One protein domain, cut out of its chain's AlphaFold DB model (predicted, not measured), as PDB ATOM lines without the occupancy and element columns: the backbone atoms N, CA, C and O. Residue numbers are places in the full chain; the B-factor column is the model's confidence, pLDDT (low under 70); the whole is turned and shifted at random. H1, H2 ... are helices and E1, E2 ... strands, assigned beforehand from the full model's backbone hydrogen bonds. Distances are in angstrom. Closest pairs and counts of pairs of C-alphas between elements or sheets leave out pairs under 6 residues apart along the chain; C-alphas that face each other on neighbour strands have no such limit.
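What this domain is: This is residues 618 to 696 of the 721 residues of the protein "Putative zinc finger, CCHC-type" of Helianthus annuus (UniProt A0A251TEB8). A long helix, H1, and a second helix, H2, make a thin, splayed rod: the first part of H2 packs on the early part of H1, and the rest of H2 runs on past it, where residues 685 to 691 stick out. At the last residues of H1 sits a small head of loops round the short strand E1. The printed part has 79 residues with two named helices and one named strand, in the order H1, E1, H2, and its class is mostly helix. It is only just loose, close to extended, with a radius of gyration of the C-alphas of 17.1 A and spans of 58 by 23 by 17 A.

How they stand to each other: H1, residues 618 to 644, touches H2, residues 671 to 690, with residues 621 to 629 alone, against residues 671 to 679 of H2. Their closest C-alphas are those of Arg 624 and Ile 675, 5.7 A apart. They run opposite ways at a steep tilt of 56 degrees. E1, residues 654 to 656, has its closest C-alpha to H1 at Tyr 655, 5.9 A from that of Ala 642. E1 pairs with no named strand, but short antiparallel pairings join residues 654 to 655 with 648 to 649, and 655 to 656 with 662 to 663. E1 and H2 are apart. In H1 and H2 every O i to N i+4 pair is within hydrogen-bond range.

Where its parts are: H1 is 39.0 A long, from C-alpha 618 at (-5.975, -41.870, -6.717) to C-alpha 644 at (18.136, -13.052, 3.888). E1 measures 6.6 A. H2 measures 28.0 A and ends with C-alpha 690 at (-8.593, -35.649, -26.193).

The domain as a whole: The two C-alphas farthest apart, those of Asn 646 and Lys 696, are 58.4 A apart. The printed part has no cut. The link from H1 to E1 is short, and that from E1 to H2, 14 residues, is long. The mean pLDDT of the printed part is 80.6; residues 689 and 691 to 696 are under 70.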
ATOM      1  N   GLU A 618      -6.865 -41.813  -7.876       74.56
ATOM      2  CA  GLU A 618      -5.975 -41.870  -6.717       74.56
ATOM      3  C   GLU A 618      -4.515 -41.604  -7.111       74.56
ATOM      4  O   GLU A 618      -3.828 -40.828  -6.448       74.56
ATOM      5  N   GLN A 619      -4.033 -42.194  -8.209       76.69
ATOM      6  CA  GLN A 619      -2.672 -41.962  -8.709       76.69
ATOM      7  C   GLN A 619      -2.481 -40.526  -9.210       76.69
ATOM      8  O   GLN A 619      -1.431 -39.928  -8.966       76.69
ATOM      9  N   LYS A 620      -3.495 -39.951  -9.865       83.06
ATOM     10  CA  LYS A 620      -3.480 -38.543 -10.287       83.06
ATOM     11  C   LYS A 620      -3.428 -37.604  -9.087       83.06
ATOM     12  O   LYS A 620      -2.622 -36.678  -9.082       83.06
ATOM     13  N   TYR A 621      -4.218 -37.872  -8.049       86.38
ATOM     14  CA  TYR A 621      -4.192 -37.090  -6.813       86.38
ATOM     15  C   TYR A 621      -2.816 -37.142  -6.132       86.38
ATOM     16  O   TYR A 621      -2.281 -36.096  -5.774       86.38
ATOM     17  N   GLN A 622      -2.193 -38.325  -6.020       81.88
ATOM     18  CA  GLN A 622      -0.840 -38.442  -5.450       81.88
ATOM     19  C   GLN A 622       0.205 -37.667  -6.262       81.88
ATOM     20  O   GLN A 622       1.049 -36.978  -5.691       81.88
ATOM     21  N   TYR A 623       0.125 -37.726  -7.594       84.25
ATOM     22  CA  TYR A 623       1.026 -36.983  -8.473       84.25
ATOM     23  C   TYR A 623       0.857 -35.459  -8.330       84.25
ATOM     24  O   TYR A 623       1.845 -34.733  -8.185       84.25
ATOM     25  N   ARG A 624      -0.388 -34.964  -8.301       87.31
ATOM     26  CA  ARG A 624      -0.692 -33.538  -8.082       87.31
ATOM     27  C   ARG A 624      -0.223 -33.068  -6.711       87.31
ATOM     28  O   ARG A 624       0.372 -32.000  -6.609       87.31
ATOM     29  N   LYS A 625      -0.421 -33.890  -5.678       89.19
ATOM     30  CA  LYS A 625       0.050 -33.617  -4.318       89.19
ATOM     31  C   LYS A 625       1.573 -33.486  -4.259       89.19
ATOM     32  O   LYS A 625       2.068 -32.477  -3.767       89.19
ATOM     33  N   MET A 626       2.311 -34.439  -4.832       88.69
ATOM     34  CA  MET A 626       3.779 -34.384  -4.897       88.69
ATOM     35  C   MET A 626       4.278 -33.149  -5.673       88.69
ATOM     36  O   MET A 626       5.228 -32.475  -5.261       88.69
ATOM     37  N   THR A 627       3.591 -32.787  -6.758       86.75
ATOM     38  CA  THR A 627       3.912 -31.590  -7.553       86.75
ATOM     39  C   THR A 627       3.650 -30.296  -6.768       86.75
ATOM     40  O   THR A 627       4.489 -29.391  -6.773       86.75
ATOM     41  N   ALA A 628       2.530 -30.218  -6.043       87.19
ATOM     42  CA  ALA A 628       2.175 -29.087  -5.187       87.19
ATOM     43  C   ALA A 628       3.173 -28.900  -4.033       87.19
ATOM     44  O   ALA A 628       3.677 -27.794  -3.833       87.19
ATOM     45  N   GLU A 629       3.539 -29.981  -3.340       85.12
ATOM     46  CA  GLU A 629       4.554 -29.963  -2.277       85.12
ATOM     47  C   GLU A 629       5.909 -29.464  -2.809       85.12
ATOM     48  O   GLU A 629       6.545 -28.592  -2.211       85.12
ATOM     49  N   THR A 630       6.310 -29.922  -3.998       84.12
ATOM     50  CA  THR A 630       7.545 -29.473  -4.658       84.12
ATOM     51  C   THR A 630       7.501 -27.984  -5.028       84.12
ATOM     52  O   THR A 630       8.497 -27.270  -4.858       84.12
ATOM     53  N   LYS A 631       6.356 -27.477  -5.513       84.56
ATOM     54  CA  LYS A 631       6.160 -26.047  -5.827       84.56
ATOM     55  C   LYS A 631       6.278 -25.186  -4.566       84.56
ATOM     56  O   LYS A 631       6.962 -24.164  -4.608       84.56
ATOM     57  N   ILE A 632       5.707 -25.625  -3.445       85.00
ATOM     58  CA  ILE A 632       5.797 -24.919  -2.157       85.00
ATOM     59  C   ILE A 632       7.241 -24.870  -1.651       85.00
ATOM     60  O   ILE A 632       7.710 -23.800  -1.274       85.00
ATOM     61  N   ILE A 633       7.983 -25.982  -1.712       83.25
ATOM     62  CA  ILE A 633       9.405 -26.019  -1.320       83.25
ATOM     63  C   ILE A 633      10.238 -25.051  -2.173       83.25
ATOM     64  O   ILE A 633      11.137 -24.372  -1.672       83.25
ATOM     65  N   ARG A 634       9.941 -24.952  -3.473       83.31
ATOM     66  CA  ARG A 634      10.631 -24.009  -4.361       83.31
ATOM     67  C   ARG A 634      10.337 -22.558  -3.974       83.31
ATOM     68  O   ARG A 634      11.266 -21.759  -3.889       83.31
ATOM     69  N   LEU A 635       9.069 -22.225  -3.725       82.19
ATOM     70  CA  LEU A 635       8.650 -20.878  -3.319       82.19
ATOM     71  C   LEU A 635       9.223 -20.490  -1.947       82.19
ATOM     72  O   LEU A 635       9.716 -19.372  -1.788       82.19
ATOM     73  N   SER A 636       9.264 -21.428  -0.998       82.44
ATOM     74  CA  SER A 636       9.839 -21.206   0.334       82.44
ATOM     75  C   SER A 636      11.335 -20.885   0.269       82.44
ATOM     76  O   SER A 636      11.814 -19.977   0.953       82.44
ATOM     77  N   GLY A 637      12.075 -21.558  -0.619       82.88
ATOM     78  CA  GLY A 637      13.483 -21.265  -0.885       82.88
ATOM     79  C   GLY A 637      13.705 -19.831  -1.373       82.88
ATOM     80  O   GLY A 637      14.581 -19.132  -0.853       82.88
ATOM     81  N   VAL A 638      12.869 -19.374  -2.311       83.94
ATOM     82  CA  VAL A 638      12.915 -18.012  -2.872       83.94
ATOM     83  C   VAL A 638      12.579 -16.962  -1.808       83.94
ATOM     84  O   VAL A 638      13.290 -15.962  -1.674       83.94
ATOM     85  N   TYR A 639      11.558 -17.208  -0.985       85.12
ATOM     86  CA  TYR A 639      11.181 -16.327   0.123       85.12
ATOM     87  C   TYR A 639      12.285 -16.202   1.180       85.12
ATOM     88  O   TYR A 639      12.651 -15.094   1.583       85.12
ATOM     89  N   LEU A 640      12.900 -17.317   1.583       84.94
ATOM     90  CA  LEU A 640      14.015 -17.315   2.536       84.94
ATOM     91  C   LEU A 640      15.271 -16.631   1.981       84.94
ATOM     92  O   LEU A 640      16.055 -16.074   2.756       84.94
ATOM     93  N   GLU A 641      15.506 -16.685   0.668       86.19
ATOM     94  CA  GLU A 641      16.574 -15.920   0.014       86.19
ATOM     95  C   GLU A 641      16.264 -14.418   0.026       86.19
ATOM     96  O   GLU A 641      17.118 -13.624   0.426       86.19
ATOM     97  N   ALA A 642      15.045 -14.024  -0.346       85.69
ATOM     98  CA  ALA A 642      14.622 -12.627  -0.359       85.69
ATOM     99  C   ALA A 642      14.656 -11.993   1.042       85.69
ATOM    100  O   ALA A 642      15.134 -10.865   1.198       85.69
ATOM    101  N   ARG A 643      14.267 -12.755   2.075       83.62
ATOM    102  CA  ARG A 643      14.363 -12.341   3.481       83.62
ATOM    103  C   ARG A 643      15.809 -12.207   3.953       83.62
ATOM    104  O   ARG A 643      16.143 -11.233   4.620       83.62
ATOM    105  N   ARG A 644      16.693 -13.144   3.582       85.94
ATOM    106  CA  ARG A 644      18.136 -13.052   3.888       85.94
ATOM    107  C   ARG A 644      18.802 -11.856   3.214       85.94
ATOM    108  O   ARG A 644      19.700 -11.260   3.797       85.94
ATOM    109  N   ALA A 645      18.366 -11.511   2.009       84.94
ATOM    110  CA  ALA A 645      18.871 -10.369   1.256       84.94
ATOM    111  C   ALA A 645      18.183  -9.037   1.617       84.94
ATOM    112  O   ALA A 645      18.513  -8.018   1.017       84.94
ATOM    113  N   ASN A 646      17.237  -9.046   2.566       82.50
ATOM    114  CA  ASN A 646      16.442  -7.895   3.001       82.50
ATOM    115  C   ASN A 646      15.800  -7.103   1.842       82.50
ATOM    116  O   ASN A 646      15.745  -5.875   1.861       82.50
ATOM    117  N   ARG A 647      15.330  -7.817   0.808       82.81
ATOM    118  CA  ARG A 647      14.670  -7.239  -0.377       82.81
ATOM    119  C   ARG A 647      13.183  -7.016  -0.114       82.81
ATOM    120  O   ARG A 647      12.336  -7.654  -0.736       82.81
ATOM    121  N   TRP A 648      12.891  -6.178   0.870       86.81
ATOM    122  CA  TRP A 648      11.531  -5.770   1.202       86.81
ATOM    123  C   TRP A 648      11.107  -4.595   0.322       86.81
ATOM    124  O   TRP A 648      11.821  -3.593   0.263       86.81
ATOM    125  N   ASP A 649       9.959  -4.720  -0.339       82.31
ATOM    126  CA  ASP A 649       9.325  -3.624  -1.068       82.31
ATOM    127  C   ASP A 649       8.273  -2.950  -0.160       82.31
ATOM    128  O   ASP A 649       7.283  -3.597   0.205       82.31
ATOM    129  N   PRO A 650       8.470  -1.676   0.233       82.06
ATOM    130  CA  PRO A 650       7.522  -0.935   1.063       82.06
ATOM    131  C   PRO A 650       6.164  -0.694   0.400       82.06
ATOM    132  O   PRO A 650       5.169  -0.620   1.113       82.06
ATOM    133  N   ASP A 651       6.107  -0.583  -0.929       81.25
ATOM    134  CA  ASP A 651       4.876  -0.222  -1.645       81.25
ATOM    135  C   ASP A 651       3.939  -1.424  -1.806       81.25
ATOM    136  O   ASP A 651       2.720  -1.279  -1.881       81.25
ATOM    137  N   ARG A 652       4.513  -2.630  -1.870       78.06
ATOM    138  CA  ARG A 652       3.776  -3.890  -2.054       78.06
ATOM    139  C   ARG A 652       3.657  -4.714  -0.775       78.06
ATOM    140  O   ARG A 652       3.088  -5.801  -0.830       78.06
ATOM    141  N   GLU A 653       4.242  -4.237   0.325       82.56
ATOM    142  CA  GLU A 653       4.318  -4.919   1.625       82.56
ATOM    143  C   GLU A 653       4.725  -6.403   1.508       82.56
ATOM    144  O   GLU A 653       4.168  -7.286   2.163       82.56
ATOM    145  N   CYS A 654       5.694  -6.705   0.638       82.81
ATOM    146  CA  CYS A 654       6.155  -8.072   0.408       82.81
ATOM    147  C   CYS A 654       7.645  -8.140   0.057       82.81
ATOM    148  O   CYS A 654       8.292  -7.147  -0.278       82.81
ATOM    149  N   TYR A 655       8.208  -9.346   0.150       84.06
ATOM    150  CA  TYR A 655       9.578  -9.605  -0.280       84.06
ATOM    151  C   TYR A 655       9.621  -9.858  -1.785       84.06
ATOM    152  O   TYR A 655       8.739 -10.526  -2.319       84.06
ATOM    153  N   LEU A 656      10.668  -9.377  -2.459       83.69
ATOM    154  CA  LEU A 656      10.869  -9.604  -3.890       83.69
ATOM    155  C   LEU A 656      12.049 -10.545  -4.170       83.69
ATOM    156  O   LEU A 656      13.123 -10.472  -3.555       83.69
ATOM    157  N   ASP A 657      11.862 -11.424  -5.148       80.88
ATOM    158  CA  ASP A 657      12.932 -12.235  -5.719       80.88
ATOM    159  C   ASP A 657      13.932 -11.366  -6.519       80.88
ATOM    160  O   ASP A 657      13.674 -10.201  -6.822       80.88
ATOM    161  N   ARG A 658      15.085 -11.930  -6.901       77.06
ATOM    162  CA  ARG A 658      16.135 -11.306  -7.725       77.06
ATOM    163  C   ARG A 658      15.607 -10.682  -9.023       77.06
ATOM    164  O   ARG A 658      16.218  -9.748  -9.529       77.06
ATOM    165  N   TYR A 659      14.494 -11.195  -9.544       78.31
ATOM    166  CA  TYR A 659      13.858 -10.740 -10.781       78.31
ATOM    167  C   TYR A 659      12.698  -9.749 -10.564       78.31
ATOM    168  O   TYR A 659      12.063  -9.354 -11.535       78.31
ATOM    169  N   GLY A 660      12.404  -9.348  -9.319       76.00
ATOM    170  CA  GLY A 660      11.323  -8.402  -9.002       76.00
ATOM    171  C   GLY A 660       9.927  -9.025  -8.855       76.00
ATOM    172  O   GLY A 660       8.938  -8.299  -8.799       76.00
ATOM    173  N   ASN A 661       9.831 -10.354  -8.778       81.00
ATOM    174  CA  ASN A 661       8.575 -11.069  -8.523       81.00
ATOM    175  C   ASN A 661       8.300 -11.188  -7.020       81.00
ATOM    176  O   ASN A 661       9.239 -11.280  -6.231       81.00
ATOM    177  N   VAL A 662       7.023 -11.243  -6.631       80.75
ATOM    178  CA  VAL A 662       6.612 -11.409  -5.227       80.75
ATOM    179  C   VAL A 662       7.046 -12.780  -4.709       80.75
ATOM    180  O   VAL A 662       6.678 -13.813  -5.267       80.75
ATOM    181  N   ALA A 663       7.825 -12.786  -3.634       82.81
ATOM    182  CA  ALA A 663       8.209 -13.982  -2.908       82.81
ATOM    183  C   ALA A 663       7.157 -14.275  -1.827       82.81
ATOM    184  O   ALA A 663       6.892 -13.436  -0.964       82.81
ATOM    185  N   ILE A 664       6.557 -15.464  -1.890       79.50
ATOM    186  CA  ILE A 664       5.417 -15.867  -1.058       79.50
ATOM    187  C   ILE A 664       5.899 -16.770   0.082       79.50
ATOM    188  O   ILE A 664       6.705 -17.672  -0.147       79.50
ATOM    189  N   ASP A 665       5.403 -16.529   1.297       78.31
ATOM    190  CA  ASP A 665       5.720 -17.340   2.478       78.31
ATOM    191  C   ASP A 665       5.010 -18.700   2.420       78.31
ATOM    192  O   ASP A 665       3.821 -18.784   2.100       78.31
ATOM    193  N   ASP A 666       5.715 -19.771   2.776       74.81
ATOM    194  CA  ASP A 666       5.222 -21.148   2.655       74.81
ATOM    195  C   ASP A 666       4.005 -21.426   3.543       74.81
ATOM    196  O   ASP A 666       3.088 -22.137   3.144       74.81
ATOM    197  N   LYS A 667       3.950 -20.788   4.714       75.81
ATOM    198  CA  LYS A 667       2.841 -20.889   5.675       75.81
ATOM    199  C   LYS A 667       1.553 -20.219   5.217       75.81
ATOM    200  O   LYS A 667       0.509 -20.460   5.816       75.81
ATOM    201  N   THR A 668       1.624 -19.354   4.208       78.44
ATOM    202  CA  THR A 668       0.451 -18.651   3.670       78.44
ATOM    203  C   THR A 668      -0.211 -19.399   2.513       78.44
ATOM    204  O   THR A 668      -1.289 -19.006   2.077       78.44
ATOM    205  N   LEU A 669       0.411 -20.483   2.034       79.56
ATOM    206  CA  LEU A 669      -0.067 -21.275   0.905       79.56
ATOM    207  C   LEU A 669      -0.935 -22.444   1.383       79.56
ATOM    208  O   LEU A 669      -0.499 -23.273   2.180       79.56
ATOM    209  N   ASP A 670      -2.156 -22.530   0.854       84.75
ATOM    210  CA  ASP A 670      -3.021 -23.696   1.031       84.75
ATOM    211  C   ASP A 670      -2.681 -24.763  -0.019       84.75
ATOM    212  O   ASP A 670      -2.816 -24.544  -1.226       84.75
ATOM    213  N   ILE A 671      -2.221 -25.926   0.449       81.62
ATOM    214  CA  ILE A 671      -1.814 -27.047  -0.407       81.62
ATOM    215  C   ILE A 671      -3.010 -27.576  -1.206       81.62
ATOM    216  O   ILE A 671      -2.859 -27.910  -2.381       81.62
ATOM    217  N   GLU A 672      -4.200 -27.613  -0.601       85.19
ATOM    218  CA  GLU A 672      -5.387 -28.182  -1.245       85.19
ATOM    219  C   GLU A 672      -5.880 -27.287  -2.392       85.19
ATOM    220  O   GLU A 672      -6.288 -27.784  -3.441       85.19
ATOM    221  N   ALA A 673      -5.739 -25.966  -2.248       86.69
ATOM    222  CA  ALA A 673      -6.039 -25.011  -3.312       86.69
ATOM    223  C   ALA A 673      -5.122 -25.195  -4.539       86.69
ATOM    224  O   ALA A 673      -5.592 -25.146  -5.673       86.69
ATOM    225  N   ILE A 674      -3.829 -25.471  -4.324       85.19
ATOM    226  CA  ILE A 674      -2.863 -25.726  -5.410       85.19
ATOM    227  C   ILE A 674      -3.146 -27.074  -6.092       85.19
ATOM    228  O   ILE A 674      -3.026 -27.200  -7.310       85.19
ATOM    229  N   ILE A 675      -3.540 -28.097  -5.329       87.44
ATOM    230  CA  ILE A 675      -3.934 -29.397  -5.894       87.44
ATOM    231  C   ILE A 675      -5.177 -29.248  -6.782       87.44
ATOM    232  O   ILE A 675      -5.243 -29.866  -7.848       87.44
ATOM    233  N   GLN A 676      -6.140 -28.425  -6.364       88.12
ATOM    234  CA  GLN A 676      -7.344 -28.137  -7.139       88.12
ATOM    235  C   GLN A 676      -7.026 -27.362  -8.431       88.12
ATOM    236  O   GLN A 676      -7.553 -27.720  -9.482       88.12
ATOM    237  N   GLU A 677      -6.109 -26.389  -8.387       88.31
ATOM    238  CA  GLU A 677      -5.600 -25.685  -9.578       88.31
ATOM    239  C   GLU A 677      -4.994 -26.675 -10.589       88.31
ATOM    240  O   GLU A 677      -5.382 -26.696 -11.757       88.31
ATOM    241  N   TYR A 678      -4.124 -27.582 -10.133       87.19
ATOM    242  CA  TYR A 678      -3.544 -28.608 -11.005       87.19
ATOM    243  C   TYR A 678      -4.565 -29.595 -11.558       87.19
ATOM    244  O   TYR A 678      -4.414 -30.087 -12.675       87.19
ATOM    245  N   LYS A 679      -5.617 -29.898 -10.793       86.75
ATOM    246  CA  LYS A 679      -6.714 -30.727 -11.285       86.75
ATOM    247  C   LYS A 679      -7.436 -30.056 -12.449       86.75
ATOM    248  O   LYS A 679      -7.680 -30.720 -13.452       86.75
ATOM    249  N   GLU A 680      -7.751 -28.773 -12.321       85.06
ATOM    250  CA  GLU A 680      -8.435 -28.003 -13.362       85.06
ATOM    251  C   GLU A 680      -7.560 -27.827 -14.608       85.06
ATOM    252  O   GLU A 680      -8.054 -27.991 -15.722       85.06
ATOM    253  N   GLU A 681      -6.258 -27.577 -14.439       81.19
ATOM    254  CA  GLU A 681      -5.299 -27.515 -15.548       81.19
ATOM    255  C   GLU A 681      -5.177 -28.858 -16.276       81.19
ATOM    256  O   GLU A 681      -5.290 -28.905 -17.503       81.19
ATOM    257  N   ASP A 682      -4.988 -29.958 -15.542       81.00
ATOM    258  CA  ASP A 682      -4.905 -31.299 -16.124       81.00
ATOM    259  C   ASP A 682      -6.184 -31.642 -16.894       81.00
ATOM    260  O   ASP A 682      -6.120 -32.104 -18.032       81.00
ATOM    261  N   GLU A 683      -7.358 -31.407 -16.297       81.06
ATOM    262  CA  GLU A 683      -8.653 -31.655 -16.937       81.06
ATOM    263  C   GLU A 683      -8.840 -30.770 -18.174       81.06
ATOM    264  O   GLU A 683      -9.259 -31.266 -19.220       81.06
ATOM    265  N   TYR A 684      -8.461 -29.492 -18.105       79.62
ATOM    266  CA  TYR A 684      -8.493 -28.572 -19.240       79.62
ATOM    267  C   TYR A 684      -7.624 -29.068 -20.399       79.62
ATOM    268  O   TYR A 684      -8.093 -29.130 -21.539       79.62
ATOM    269  N   TRP A 685      -6.378 -29.460 -20.127       75.44
ATOM    270  CA  TRP A 685      -5.468 -29.956 -21.157       75.44
ATOM    271  C   TRP A 685      -5.923 -31.309 -21.707       75.44
ATOM    272  O   TRP A 685      -5.940 -31.494 -22.924       75.44
ATOM    273  N   GLN A 686      -6.387 -32.227 -20.858       77.62
ATOM    274  CA  GLN A 686      -6.947 -33.501 -21.314       77.62
ATOM    275  C   GLN A 686      -8.199 -33.284 -22.182       77.62
ATOM    276  O   GLN A 686      -8.333 -33.923 -23.223       77.62
ATOM    277  N   HIS A 687      -9.073 -32.333 -21.835       76.06
ATOM    278  CA  HIS A 687     -10.239 -31.978 -22.649       76.06
ATOM    279  C   HIS A 687      -9.878 -31.290 -23.966       76.06
ATOM    280  O   HIS A 687     -10.472 -31.607 -24.997       76.06
ATOM    281  N   LYS A 688      -8.912 -30.367 -23.949       74.06
ATOM    282  CA  LYS A 688      -8.457 -29.634 -25.136       74.06
ATOM    283  C   LYS A 688      -7.855 -30.572 -26.184       74.06
ATOM    284  O   LYS A 688      -8.092 -30.375 -27.372       74.06
ATOM    285  N   TRP A 689      -7.109 -31.586 -25.745       68.31
ATOM    286  CA  TRP A 689      -6.393 -32.503 -26.635       68.31
ATOM    287  C   TRP A 689      -7.175 -33.777 -26.981       68.31
ATOM    288  O   TRP A 689      -7.110 -34.235 -28.119       68.31
ATOM    289  N   TRP A 690      -7.936 -34.341 -26.036       72.00
ATOM    290  CA  TRP A 690      -8.593 -35.649 -26.193       72.00
ATOM    291  C   TRP A 690     -10.129 -35.589 -26.208       72.00
ATOM    292  O   TRP A 690     -10.780 -36.622 -26.380       72.00
ATOM    293  N   GLY A 691     -10.718 -34.395 -26.078       68.31
ATOM    294  CA  GLY A 691     -12.164 -34.172 -26.093       68.31
ATOM    295  C   GLY A 691     -12.867 -34.500 -24.768       68.31
ATOM    296  O   GLY A 691     -12.278 -34.994 -23.806       68.31
ATOM    297  N   THR A 692     -14.163 -34.197 -24.679       66.94
ATOM    298  CA  THR A 692     -15.003 -34.593 -23.539       66.94
ATOM    299  C   THR A 692     -15.423 -36.063 -23.672       66.94
ATOM    300  O   THR A 692     -15.923 -36.463 -24.726       66.94
ATOM    301  N   PRO A 693     -15.254 -36.898 -22.627       60.66
ATOM    302  CA  PRO A 693     -15.727 -38.278 -22.654       60.66
ATOM    303  C   PRO A 693     -17.236 -38.325 -22.916       60.66
ATOM    304  O   PRO A 693     -18.017 -37.666 -22.231       60.66
ATOM    305  N   THR A 694     -17.664 -39.109 -23.904       59.38
ATOM    306  CA  THR A 694     -19.096 -39.315 -24.166       59.38
ATOM    307  C   THR A 694     -19.739 -40.099 -23.014       59.38
ATOM    308  O   THR A 694     -19.079 -40.940 -22.401       59.38
ATOM    309  N   SER A 695     -21.033 -39.886 -22.725       53.56
ATOM    310  CA  SER A 695     -21.733 -40.589 -21.626       53.56
ATOM    311  C   SER A 695     -21.570 -42.112 -21.663       53.56
ATOM    312  O   SER A 695     -21.480 -42.735 -20.611       53.56
ATOM    313  N   LYS A 696     -21.446 -42.704 -22.860       55.03
ATOM    314  CA  LYS A 696     -21.184 -44.142 -23.031       55.03
ATOM    315  C   LYS A 696     -19.832 -44.578 -22.468       55.03
ATOM    316  O   LYS A 696     -19.763 -45.588 -21.780       55.03
TER     317      LYS A 696